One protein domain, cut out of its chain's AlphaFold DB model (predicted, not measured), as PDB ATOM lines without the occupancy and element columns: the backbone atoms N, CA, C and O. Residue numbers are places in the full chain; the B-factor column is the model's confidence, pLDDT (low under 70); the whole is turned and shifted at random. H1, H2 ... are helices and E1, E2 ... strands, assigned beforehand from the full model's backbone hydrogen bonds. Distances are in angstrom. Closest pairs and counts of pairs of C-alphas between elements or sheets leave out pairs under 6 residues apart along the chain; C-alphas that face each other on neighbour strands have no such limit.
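What this domain is: This is residues 17 to 104 of the 206 residues of an uncharacterized protein of Caenorhabditis brenneri (UniProt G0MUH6). A small strand hairpin, E1 and E2, stands on one side and a helical hairpin, H1 and H2, on the other, with part of the long loop of residues 50 to 80 running between them. The short helix H3 follows straight on from E2, away from the helical hairpin. The 88 printed residues hold three named helices and two named strands, in the order H1, H2, E1, E2, H3; the class is mixed, helices and strands, and the sheet E1 - E2 is antiparallel. The whole is compact, with a radius of gyration of the C-alphas of 12.2 A and spans of 32 by 27 by 20 A.

Where its parts are: E1 is residues 81 to 83. E2, residues 90 to 97, is 16.9 A long and bends by 73 degrees at residue 93. H3 is residues 98 to 104 and ends at C-alpha 104, (47.311, 91.953, -9.755). H1, residues 17 to 31, is 21.2 A long and begins at C-alpha 17, (48.306, 95.171, 19.372). H2, residues 36 to 49, is 19.8 A long.

How they stand to each other: E1 and E2 form an antiparallel hairpin, with N 91 and O 82 at 2.8 A and N 81 and O 95 at 3.1 A, within hydrogen-bond range. Residues 56 to 57 pair antiparallel with residues 96 to 97 of E2. The closest C-alphas of E2 and H3 are those of Pro 94 and Ile 101, 6.9 A apart. H2 is apart from E2 and H3. H1 and H2 touch as a helical hairpin, the closest C-alphas being those of Ala 19 and Ala 46, 4.1 A apart. They run opposite ways at a shallow tilt of 12 degrees. In H1, H2 and H3 every O i to N i+4 pair is within hydrogen-bond range.

The domain as a whole: The two C-alphas farthest apart are those of Arg 32 and Asp 103, at 35.1 A. The printed part has no cut. The link from H2 to E1, 31 residues, is long. The mean pLDDT of the printed part is 83.7, and residues 71 to 78 are under 70.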
ATOM      1  N   GLN A  17      47.413  95.831  18.424       83.81
ATOM      2  CA  GLN A  17      48.306  95.171  19.372       83.81
ATOM      3  C   GLN A  17      47.928  93.699  19.533       83.81
ATOM      4  O   GLN A  17      48.805  92.837  19.435       83.81
ATOM      5  N   THR A  18      46.635  93.407  19.681       88.31
ATOM      6  CA  THR A  18      46.115  92.038  19.733       88.31
ATOM      7  C   THR A  18      46.383  91.293  18.424       88.31
ATOM      8  O   THR A  18      46.923  90.184  18.451       88.31
ATOM      9  N   ALA A  19      46.137  91.922  17.270       89.12
ATOM     10  CA  ALA A  19      46.460  91.333  15.968       89.12
ATOM     11  C   ALA A  19      47.965  91.032  15.812       89.12
ATOM     12  O   ALA A  19      48.342  89.937  15.388       89.12
ATOM     13  N   LYS A  20      48.845  91.967  16.211       88.88
ATOM     14  CA  LYS A  20      50.312  91.787  16.199       88.88
ATOM     15  C   LYS A  20      50.738  90.618  17.078       88.88
ATOM     16  O   LYS A  20      51.590  89.822  16.678       88.88
ATOM     17  N   PHE A  21      50.164  90.515  18.273       90.38
ATOM     18  CA  PHE A  21      50.476  89.448  19.213       90.38
ATOM     19  C   PHE A  21      50.052  88.077  18.676       90.38
ATOM     20  O   PHE A  21      50.863  87.151  18.667       90.38
ATOM     21  N   LEU A  22      48.823  87.960  18.170       92.38
ATOM     22  CA  LEU A  22      48.283  86.716  17.618       92.38
ATOM     23  C   LEU A  22      49.046  86.251  16.372       92.38
ATOM     24  O   LEU A  22      49.399  85.076  16.278       92.38
ATOM     25  N   HIS A  23      49.385  87.174  15.470       91.06
ATOM     26  CA  HIS A  23      50.228  86.869  14.314       91.06
ATOM     27  C   HIS A  23      51.602  86.334  14.751       91.06
ATOM     28  O   HIS A  23      52.047  85.275  14.308       91.06
ATOM     29  N   LYS A  24      52.245  87.003  15.716       91.25
ATOM     30  CA  LYS A  24      53.539  86.567  16.258       91.25
ATOM     31  C   LYS A  24      53.453  85.205  16.958       91.25
ATOM     32  O   LYS A  24      54.393  84.416  16.875       91.25
ATOM     33  N   LEU A  25      52.349  84.912  17.648       91.31
ATOM     34  CA  LEU A  25      52.096  83.586  18.218       91.31
ATOM     35  C   LEU A  25      51.986  82.520  17.126       91.31
ATOM     36  O   LEU A  25      52.579  81.450  17.269       91.31
ATOM     37  N   ALA A  26      51.284  82.814  16.032       90.44
ATOM     38  CA  ALA A  26      51.157  81.895  14.911       90.44
ATOM     39  C   ALA A  26      52.509  81.596  14.251       90.44
ATOM     40  O   ALA A  26      52.822  80.424  14.022       90.44
ATOM     41  N   GLU A  27      53.324  82.622  13.981       89.81
ATOM     42  CA  GLU A  27      54.673  82.466  13.417       89.81
ATOM     43  C   GLU A  27      55.593  81.667  14.341       89.81
ATOM     44  O   GLU A  27      56.181  80.665  13.928       89.81
ATOM     45  N   ASN A  28      55.666  82.047  15.619       90.94
ATOM     46  CA  ASN A  28      56.462  81.311  16.601       90.94
ATOM     47  C   ASN A  28      55.998  79.860  16.730       90.94
ATOM     48  O   ASN A  28      56.825  78.962  16.889       90.94
ATOM     49  N   GLY A  29      54.688  79.625  16.649       88.31
ATOM     50  CA  GLY A  29      54.131  78.284  16.670       88.31
ATOM     51  C   GLY A  29      54.599  77.448  15.485       88.31
ATOM     52  O   GLY A  29      55.055  76.326  15.695       88.31
ATOM     53  N   LYS A  30      54.597  78.007  14.267       86.44
ATOM     54  CA  LYS A  30      55.117  77.323  13.067       86.44
ATOM     55  C   LYS A  30      56.578  76.904  13.264       86.44
ATOM     56  O   LYS A  30      56.925  75.754  13.013       86.44
ATOM     57  N   HIS A  31      57.416  77.797  13.796       86.31
ATOM     58  CA  HIS A  31      58.831  77.502  14.062       86.31
ATOM     59  C   HIS A  31      59.055  76.442  15.146       86.31
ATOM     60  O   HIS A  31      60.072  75.754  15.126       86.31
ATOM     61  N   ARG A  32      58.120  76.302  16.088       89.31
ATOM     62  CA  ARG A  32      58.189  75.319  17.181       89.31
ATOM     63  C   ARG A  32      57.463  74.007  16.873       89.31
ATOM     64  O   ARG A  32      57.360  73.165  17.758       89.31
ATOM     65  N   GLY A  33      56.967  73.831  15.648       87.44
ATOM     66  CA  GLY A  33      56.264  72.617  15.235       87.44
ATOM     67  C   GLY A  33      54.830  72.517  15.756       87.44
ATOM     68  O   GLY A  33      54.316  71.407  15.895       87.44
ATOM     69  N   LEU A  34      54.164  73.643  16.050       87.25
ATOM     70  CA  LEU A  34      52.724  73.608  16.302       87.25
ATOM     71  C   LEU A  34      51.979  73.083  15.060       87.25
ATOM     72  O   LEU A  34      52.366  73.390  13.928       87.25
ATOM     73  N   PRO A  35      50.870  72.348  15.257       88.56
ATOM     74  CA  PRO A  35      49.991  71.945  14.171       88.56
ATOM     75  C   PRO A  35      49.567  73.137  13.310       88.56
ATOM     76  O   PRO A  35      49.138  74.172  13.825       88.56
ATOM     77  N   ALA A  36      49.606  72.958  11.987       85.94
ATOM     78  CA  ALA A  36      49.225  73.999  11.032       85.94
ATOM     79  C   ALA A  36      47.797  74.525  11.262       85.94
ATOM     80  O   ALA A  36      47.545  75.705  11.038       85.94
ATOM     81  N   SER A  37      46.888  73.677  11.755       88.38
ATOM     82  CA  SER A  37      45.518  74.052  12.119       88.38
ATOM     83  C   SER A  37      45.461  75.077  13.255       88.38
ATOM     84  O   SER A  37      44.692  76.032  13.175       88.38
ATOM     85  N   LEU A  38      46.298  74.928  14.286       89.44
ATOM     86  CA  LEU A  38      46.377  75.879  15.398       89.44
ATOM     87  C   LEU A  38      47.039  77.185  14.965       89.44
ATOM     88  O   LEU A  38      46.552  78.262  15.296       89.44
ATOM     89  N   SER A  39      48.104  77.109  14.168       90.88
ATOM     90  CA  SER A  39      48.710  78.307  13.584       90.88
ATOM     91  C   SER A  39      47.719  79.066  12.694       90.88
ATOM     92  O   SER A  39      47.631  80.284  12.799       90.88
ATOM     93  N   ALA A  40      46.929  78.364  11.874       89.81
ATOM     94  CA  ALA A  40      45.882  78.978  11.059       89.81
ATOM     95  C   ALA A  40      44.785  79.618  11.922       89.81
ATOM     96  O   ALA A  40      44.311  80.706  11.601       89.81
ATOM     97  N   HIS A  41      44.419  78.986  13.040       92.00
ATOM     98  CA  HIS A  41      43.466  79.542  13.996       92.00
ATOM     99  C   HIS A  41      43.958  80.865  14.604       92.00
ATOM    100  O   HIS A  41      43.205  81.835  14.642       92.00
ATOM    101  N   TYR A  42      45.223  80.944  15.027       91.81
ATOM    102  CA  TYR A  42      45.787  82.191  15.556       91.81
ATOM    103  C   TYR A  42      45.864  83.302  14.504       91.81
ATOM    104  O   TYR A  42      45.537  84.444  14.814       91.81
ATOM    105  N   GLU A  43      46.222  82.982  13.258       90.88
ATOM    106  CA  GLU A  43      46.198  83.972  12.169       90.88
ATOM    107  C   GLU A  43      44.775  84.449  11.865       90.88
ATOM    108  O   GLU A  43      44.549  85.633  11.630       90.88
ATOM    109  N   LYS A  44      43.791  83.545  11.902       91.38
ATOM    110  CA  LYS A  44      42.384  83.905  11.717       91.38
ATOM    111  C   LYS A  44      41.903  84.851  12.822       91.38
ATOM    112  O   LYS A  44      41.281  85.863  12.522       91.38
ATOM    113  N   MET A  45      42.254  84.570  14.075       90.69
ATOM    114  CA  MET A  45      41.970  85.465  15.200       90.69
ATOM    115  C   MET A  45      42.679  86.819  15.039       90.69
ATOM    116  O   MET A  45      42.112  87.858  15.368       90.69
ATOM    117  N   ALA A  46      43.902  86.834  14.496       90.62
ATOM    118  CA  ALA A  46      44.620  88.075  14.208       90.62
ATOM    119  C   ALA A  46      43.882  88.932  13.165       90.62
ATOM    120  O   ALA A  46      43.799  90.148  13.319       90.62
ATOM    121  N   TRP A  47      43.303  88.294  12.146       89.00
ATOM    122  CA  TRP A  47      42.434  88.925  11.150       89.00
ATOM    123  C   TRP A  47      41.125  89.464  11.724       89.00
ATOM    124  O   TRP A  47      40.672  90.543  11.351       89.00
ATOM    125  N   GLU A  48      40.502  88.727  12.637       88.88
ATOM    126  CA  GLU A  48      39.287  89.188  13.314       88.88
ATOM    127  C   GLU A  48      39.592  90.405  14.209       88.88
ATOM    128  O   GLU A  48      38.822  91.366  14.241       88.88
ATOM    129  N   ALA A  49      40.766  90.426  14.850       87.00
ATOM    130  CA  ALA A  49      41.221  91.533  15.689       87.00
ATOM    131  C   ALA A  49      41.537  92.822  14.907       87.00
ATOM    132  O   ALA A  49      41.380  93.917  15.453       87.00
ATOM    133  N   THR A  50      41.944  92.739  13.631       82.19
ATOM    134  CA  THR A  50      42.173  93.948  12.818       82.19
ATOM    135  C   THR A  50      40.884  94.677  12.453       82.19
ATOM    136  O   THR A  50      40.973  95.828  12.019       82.19
ATOM    137  N   LYS A  51      39.708  94.040  12.606       76.88
ATOM    138  CA  LYS A  51      38.387  94.580  12.216       76.88
ATOM    139  C   LYS A  51      38.400  95.233  10.827       76.88
ATOM    140  O   LYS A  51      37.735  96.234  10.570       76.88
ATOM    141  N   SER A  52      39.215  94.700   9.921       73.19
ATOM    142  CA  SER A  52      39.330  95.215   8.563       73.19
ATOM    143  C   SER A  52      38.140  94.736   7.743       73.19
ATOM    144  O   SER A  52      37.856  93.544   7.713       73.19
ATOM    145  N   ASN A  53      37.511  95.640   6.988       76.12
ATOM    146  CA  ASN A  53      36.472  95.289   6.007       76.12
ATOM    147  C   ASN A  53      37.022  94.505   4.796       76.12
ATOM    148  O   ASN A  53      36.283  94.154   3.877       76.12
ATOM    149  N   GLU A  54      38.332  94.277   4.766       81.75
ATOM    150  CA  GLU A  54      39.030  93.605   3.689       81.75
ATOM    151  C   GLU A  54      38.862  92.089   3.784       81.75
ATOM    152  O   GLU A  54      39.122  91.472   4.818       81.75
ATOM    153  N   LYS A  55      38.416  91.494   2.679       85.56
ATOM    154  CA  LYS A  55      38.274  90.048   2.535       85.56
ATOM    155  C   LYS A  55      39.583  89.446   2.043       85.56
ATOM    156  O   LYS A  55      40.297  90.050   1.240       85.56
ATOM    157  N   TYR A  56      39.861  88.226   2.481       88.00
ATOM    158  CA  TYR A  56      41.028  87.466   2.061       88.00
ATOM    159  C   TYR A  56      40.634  86.090   1.525       88.00
ATOM    160  O   TYR A  56      39.622  85.509   1.919       88.00
ATOM    161  N   SER A  57      41.484  85.539   0.664       87.25
ATOM    162  CA  SER A  57      41.434  84.139   0.251       87.25
ATOM    163  C   SER A  57      42.526  83.359   0.981       87.25
ATOM    164  O   SER A  57      43.701  83.710   0.888       87.25
ATOM    165  N   SER A  58      42.137  82.328   1.734       89.12
ATOM    166  CA  SER A  58      43.044  81.414   2.439       89.12
ATOM    167  C   SER A  58      43.370  80.171   1.608       89.12
ATOM    168  O   SER A  58      42.743  79.893   0.585       89.12
ATOM    169  N   CYS A  59      44.367  79.405   2.054       89.38
ATOM    170  CA  CYS A  59      44.705  78.126   1.435       89.38
ATOM    171  C   CYS A  59      43.562  77.105   1.564       89.38
ATOM    172  O   CYS A  59      43.056  76.883   2.659       89.38
ATOM    173  N   GLU A  60      43.233  76.393   0.486       87.06
ATOM    174  CA  GLU A  60      42.190  75.358   0.471       87.06
ATOM    175  C   GLU A  60      42.576  74.124   1.308       87.06
ATOM    176  O   GLU A  60      41.713  73.462   1.873       87.06
ATOM    177  N   THR A  61      43.875  73.810   1.408       86.06
ATOM    178  CA  THR A  61      44.365  72.605   2.100       86.06
ATOM    179  C   THR A  61      44.582  72.818   3.593       86.06
ATOM    180  O   THR A  61      44.120  72.027   4.409       86.06
ATOM    181  N   CYS A  62      45.330  73.861   3.966       83.94
ATOM    182  CA  CYS A  62      45.719  74.095   5.359       83.94
ATOM    183  C   CYS A  62      44.922  75.215   6.034       83.94
ATOM    184  O   CYS A  62      45.179  75.514   7.198       83.94
ATOM    185  N   LEU A  63      43.995  75.849   5.304       86.25
ATOM    186  CA  LEU A  63      43.168  76.967   5.767       86.25
ATOM    187  C   LEU A  63      43.967  78.171   6.281       86.25
ATOM    188  O   LEU A  63      43.390  79.084   6.865       86.25
ATOM    189  N   MET A  64      45.280  78.200   6.036       88.50
ATOM    190  CA  MET A  64      46.148  79.293   6.445       88.50
ATOM    191  C   MET A  64      45.746  80.555   5.674       88.50
ATOM    192  O   MET A  64      45.814  80.549   4.436       88.50
ATOM    193  N   PRO A  65      45.302  81.617   6.366       86.88
ATOM    194  CA  PRO A  65      45.032  82.892   5.727       86.88
ATOM    195  C   PRO A  65      46.354  83.597   5.369       86.88
ATOM    196  O   PRO A  65      47.413  83.248   5.907       86.88
ATOM    197  N   PRO A  66      46.329  84.582   4.454       85.88
ATOM    198  CA  PRO A  66      47.459  85.489   4.285       85.88
ATOM    199  C   PRO A  66      47.715  86.259   5.593       85.88
ATOM    200  O   PRO A  66      46.828  86.317   6.443       85.88
ATOM    201  N   PRO A  67      48.902  86.848   5.799       83.31
ATOM    202  CA  PRO A  67      49.154  87.639   6.998       83.31
ATOM    203  C   PRO A  67      48.209  88.857   7.067       83.31
ATOM    204  O   PRO A  67      47.950  89.477   6.033       83.31
ATOM    205  N   PRO A  68      47.705  89.240   8.251       80.81
ATOM    206  CA  PRO A  68      46.795  90.375   8.397       80.81
ATOM    207  C   PRO A  68      47.435  91.716   7.980       80.81
ATOM    208  O   PRO A  68      48.659  91.873   8.087       80.81
ATOM    209  N   PRO A  69      46.636  92.717   7.554       73.19
ATOM    210  CA  PRO A  69      47.091  94.005   7.027       73.19
ATOM    211  C   PRO A  69      47.496  94.959   8.161       73.19
ATOM    212  O   PRO A  69      47.024  96.090   8.279       73.19
ATOM    213  N   ILE A  70      48.386  94.493   9.030       74.44
ATOM    214  CA  ILE A  70      48.925  95.257  10.149       74.44
ATOM    215  C   ILE A  70      49.893  96.306   9.593       74.44
ATOM    216  O   ILE A  70      50.740  95.977   8.765       74.44
ATOM    217  N   GLU A  71      49.841  97.558  10.056       64.44
ATOM    218  CA  GLU A  71      50.698  98.644   9.542       64.44
ATOM    219  C   GLU A  71      52.200  98.329   9.560       64.44
ATOM    220  O   GLU A  71      52.937  98.718   8.655       64.44
ATOM    221  N   SER A  72      52.653  97.554  10.546       60.28
ATOM    222  CA  SER A  72      54.035  97.073  10.622       60.28
ATOM    223  C   SER A  72      54.365  95.986   9.592       60.28
ATOM    224  O   SER A  72      55.519  95.874   9.186       60.28
ATOM    225  N   LEU A  73      53.371  95.206   9.156       58.19
ATOM    226  CA  LEU A  73      53.495  94.161   8.133       58.19
ATOM    227  C   LEU A  73      53.260  94.684   6.710       58.19
ATOM    228  O   LEU A  73      53.703  94.035   5.767       58.19
ATOM    229  N   LYS A  74      52.671  95.880   6.535       57.16
ATOM    230  CA  LYS A  74      52.470  96.528   5.218       57.16
ATOM    231  C   LYS A  74      53.766  96.727   4.414       57.16
ATOM    232  O   LYS A  74      53.707  96.962   3.214       57.16
ATOM    233  N   LYS A  75      54.944  96.639   5.048       50.06
ATOM    234  CA  LYS A  75      56.247  96.687   4.355       50.06
ATOM    235  C   LYS A  75      56.578  95.404   3.592       50.06
ATOM    236  O   LYS A  75      57.415  95.437   2.694       50.06
ATOM    237  N   VAL A  76      55.943  94.287   3.936       56.62
ATOM    238  CA  VAL A  76      56.030  93.055   3.159       56.62
ATOM    239  C   VAL A  76      54.925  93.140   2.121       56.62
ATOM    240  O   VAL A  76      53.780  92.825   2.417       56.62
ATOM    241  N   GLU A  77      55.259  93.628   0.926       55.38
ATOM    242  CA  GLU A  77      54.360  93.628  -0.230       55.38
ATOM    243  C   GLU A  77      53.804  92.201  -0.406       55.38
ATOM    244  O   GLU A  77      54.521  91.282  -0.828       55.38
ATOM    245  N   GLN A  78      52.554  91.977   0.009       65.69
ATOM    246  CA  GLN A  78      51.936  90.657  -0.018       65.69
ATOM    247  C   GLN A  78      51.488  90.372  -1.441       65.69
ATOM    248  O   GLN A  78      50.343  90.554  -1.821       65.69
ATOM    249  N   LYS A  79      52.420  89.929  -2.284       73.44
ATOM    250  CA  LYS A  79      52.034  89.501  -3.627       73.44
ATOM    251  C   LYS A  79      51.105  88.290  -3.514       73.44
ATOM    252  O   LYS A  79      51.515  87.300  -2.896       73.44
ATOM    253  N   PRO A  80      49.904  88.345  -4.118       78.81
ATOM    254  CA  PRO A  80      49.014  87.202  -4.143       78.81
ATOM    255  C   PRO A  80      49.710  86.038  -4.847       78.81
ATOM    256  O   PRO A  80      50.349  86.221  -5.888       78.81
ATOM    257  N   SER A  81      49.629  84.847  -4.257       82.75
ATOM    258  CA  SER A  81      50.338  83.661  -4.746       82.75
ATOM    259  C   SER A  81      49.433  82.438  -4.774       82.75
ATOM    260  O   SER A  81      48.724  82.166  -3.809       82.75
ATOM    261  N   GLU A  82      49.501  81.654  -5.845       86.69
ATOM    262  CA  GLU A  82      48.749  80.395  -5.980       86.69
ATOM    263  C   GLU A  82      49.306  79.289  -5.069       86.69
ATOM    264  O   GLU A  82      48.568  78.445  -4.558       86.69
ATOM    265  N   THR A  83      50.611  79.320  -4.799       85.19
ATOM    266  CA  THR A  83      51.294  78.375  -3.910       85.19
ATOM    267  C   THR A  83      51.207  78.819  -2.454       85.19
ATOM    268  O   THR A  83      51.622  79.929  -2.109       85.19
ATOM    269  N   CYS A  84      50.739  77.943  -1.568       86.12
ATOM    270  CA  CYS A  84      50.736  78.207  -0.135       86.12
ATOM    271  C   CYS A  84      52.163  78.178   0.433       86.12
ATOM    272  O   CYS A  84      52.836  77.153   0.373       86.12
ATOM    273  N   LYS A  85      52.604  79.267   1.075       83.31
ATOM    274  CA  LYS A  85      53.922  79.330   1.738       83.31
ATOM    275  C   LYS A  85      54.058  78.386   2.939       83.31
ATOM    276  O   LYS A  85      55.172  78.084   3.340       83.31
ATOM    277  N   ASN A  86      52.940  77.948   3.524       83.62
ATOM    278  CA  ASN A  86      52.938  77.108   4.721       83.62
ATOM    279  C   ASN A  86      53.017  75.608   4.396       83.62
ATOM    280  O   ASN A  86      53.816  74.900   4.994       83.62
ATOM    281  N   CYS A  87      52.195  75.114   3.465       83.31
ATOM    282  CA  CYS A  87      52.138  73.685   3.119       83.31
ATOM    283  C   CYS A  87      52.607  73.357   1.694       83.31
ATOM    284  O   CYS A  87      52.612  72.191   1.318       83.31
ATOM    285  N   GLY A  88      52.955  74.357   0.881       84.06
ATOM    286  CA  GLY A  88      53.408  74.165  -0.498       84.06
ATOM    287  C   GLY A  88      52.312  73.774  -1.492       84.06
ATOM    288  O   GLY A  88      52.611  73.590  -2.669       84.06
ATOM    289  N   SER A  89      51.048  73.652  -1.064       86.88
ATOM    290  CA  SER A  89      49.963  73.265  -1.969       86.88
ATOM    291  C   SER A  89      49.645  74.365  -2.982       86.88
ATOM    292  O   SER A  89      49.671  75.558  -2.664       86.88
ATOM    293  N   VAL A  90      49.336  73.952  -4.209       88.88
ATOM    294  CA  VAL A  90      48.877  74.834  -5.287       88.88
ATOM    295  C   VAL A  90      47.362  74.973  -5.179       88.88
ATOM    296  O   VAL A  90      46.642  73.976  -5.215       88.88
ATOM    297  N   ASN A  91      46.881  76.201  -5.015       86.38
ATOM    298  CA  ASN A  91      45.461  76.508  -4.867       86.38
ATOM    299  C   ASN A  91      44.876  76.940  -6.210       86.38
ATOM    300  O   ASN A  91      45.576  77.501  -7.052       86.38
ATOM    301  N   LYS A  92      43.573  76.702  -6.402       86.00
ATOM    302  CA  LYS A  92      42.866  77.122  -7.624       86.00
ATOM    303  C   LYS A  92      42.720  78.637  -7.701       86.00
ATOM    304  O   LYS A  92      42.677  79.202  -8.789       86.00
ATOM    305  N   LYS A  93      42.590  79.279  -6.540       85.25
ATOM    306  CA  LYS A  93      42.555  80.732  -6.390       85.25
ATOM    307  C   LYS A  93      43.844  81.203  -5.716       85.25
ATOM    308  O   LYS A  93      44.338  80.510  -4.824       85.25
ATOM    309  N   PRO A  94      44.387  82.363  -6.114       85.81
ATOM    310  CA  PRO A  94      45.539  82.931  -5.433       85.81
ATOM    311  C   PRO A  94      45.184  83.275  -3.982       85.81
ATOM    312  O   PRO A  94      44.123  83.830  -3.708       85.81
ATOM    313  N   ILE A  95      46.092  82.952  -3.065       86.31
ATOM    314  CA  ILE A  95      46.012  83.318  -1.650       86.31
ATOM    315  C   ILE A  95      46.459  84.772  -1.520       86.31
ATOM    316  O   ILE A  95      47.512  85.141  -2.047       86.31
ATOM    317  N   GLY A  96      45.689  85.587  -0.805       87.12
ATOM    318  CA  GLY A  96      45.973  87.009  -0.623       87.12
ATOM    319  C   GLY A  96      44.721  87.820  -0.316       87.12
ATOM    320  O   GLY A  96      43.640  87.262  -0.105       87.12
ATOM    321  N   LEU A  97      44.877  89.139  -0.295       86.38
ATOM    322  CA  LEU A  97      43.765  90.078  -0.164       86.38
ATOM    323  C   LEU A  97      42.955  90.089  -1.460       86.38
ATOM    324  O   LEU A  97      43.532  90.127  -2.548       86.38
ATOM    325  N   GLU A  98      41.623  90.066  -1.377       85.38
ATOM    326  CA  GLU A  98      40.779  90.081  -2.584       85.38
ATOM    327  C   GLU A  98      41.042  91.330  -3.444       85.38
ATOM    328  O   GLU A  98      41.090  91.241  -4.671       85.38
ATOM    329  N   SER A  99      41.296  92.471  -2.801       83.25
ATOM    330  CA  SER A  99      41.693  93.736  -3.431       83.25
ATOM    331  C   SER A  99      42.977  93.588  -4.265       83.25
ATOM    332  O   SER A  99      43.000  93.921  -5.453       83.25
ATOM    333  N   GLU A 100      44.027  93.009  -3.684       85.25
ATOM    334  CA  GLU A 100      45.324  92.792  -4.328       85.25
ATOM    335  C   GLU A 100      45.258  91.719  -5.420       85.25
ATOM    336  O   GLU A 100      45.937  91.819  -6.448       85.25
ATOM    337  N   ILE A 101      44.416  90.698  -5.250       84.25
ATOM    338  CA  ILE A 101      44.151  89.685  -6.281       84.25
ATOM    339  C   ILE A 101      43.504  90.343  -7.509       84.25
ATOM    340  O   ILE A 101      43.939  90.129  -8.646       84.25
ATOM    341  N   VAL A 102      42.499  91.193  -7.308       85.88
ATOM    342  CA  VAL A 102      41.849  91.921  -8.409       85.88
ATOM    343  C   VAL A 102      42.819  92.904  -9.073       85.88
ATOM    344  O   VAL A 102      42.890  92.987 -10.303       85.88
ATOM    345  N   ASP A 103      43.637  93.606  -8.297       86.25
ATOM    346  CA  ASP A 103      44.610  94.545  -8.853       86.25
ATOM    347  C   ASP A 103      45.749  93.850  -9.607       86.25
ATOM    348  O   ASP A 103      46.157  94.307 -10.682       86.25
ATOM    349  N   SER A 104      46.259  92.732  -9.092       83.69
ATOM    350  CA  SER A 104      47.311  91.953  -9.755       83.69
ATOM    351  C   SER A 104      46.822  91.362 -11.077       83.69
ATOM    352  O   SER A 104      47.503  91.505 -12.097       83.69
TER     353      SER A 104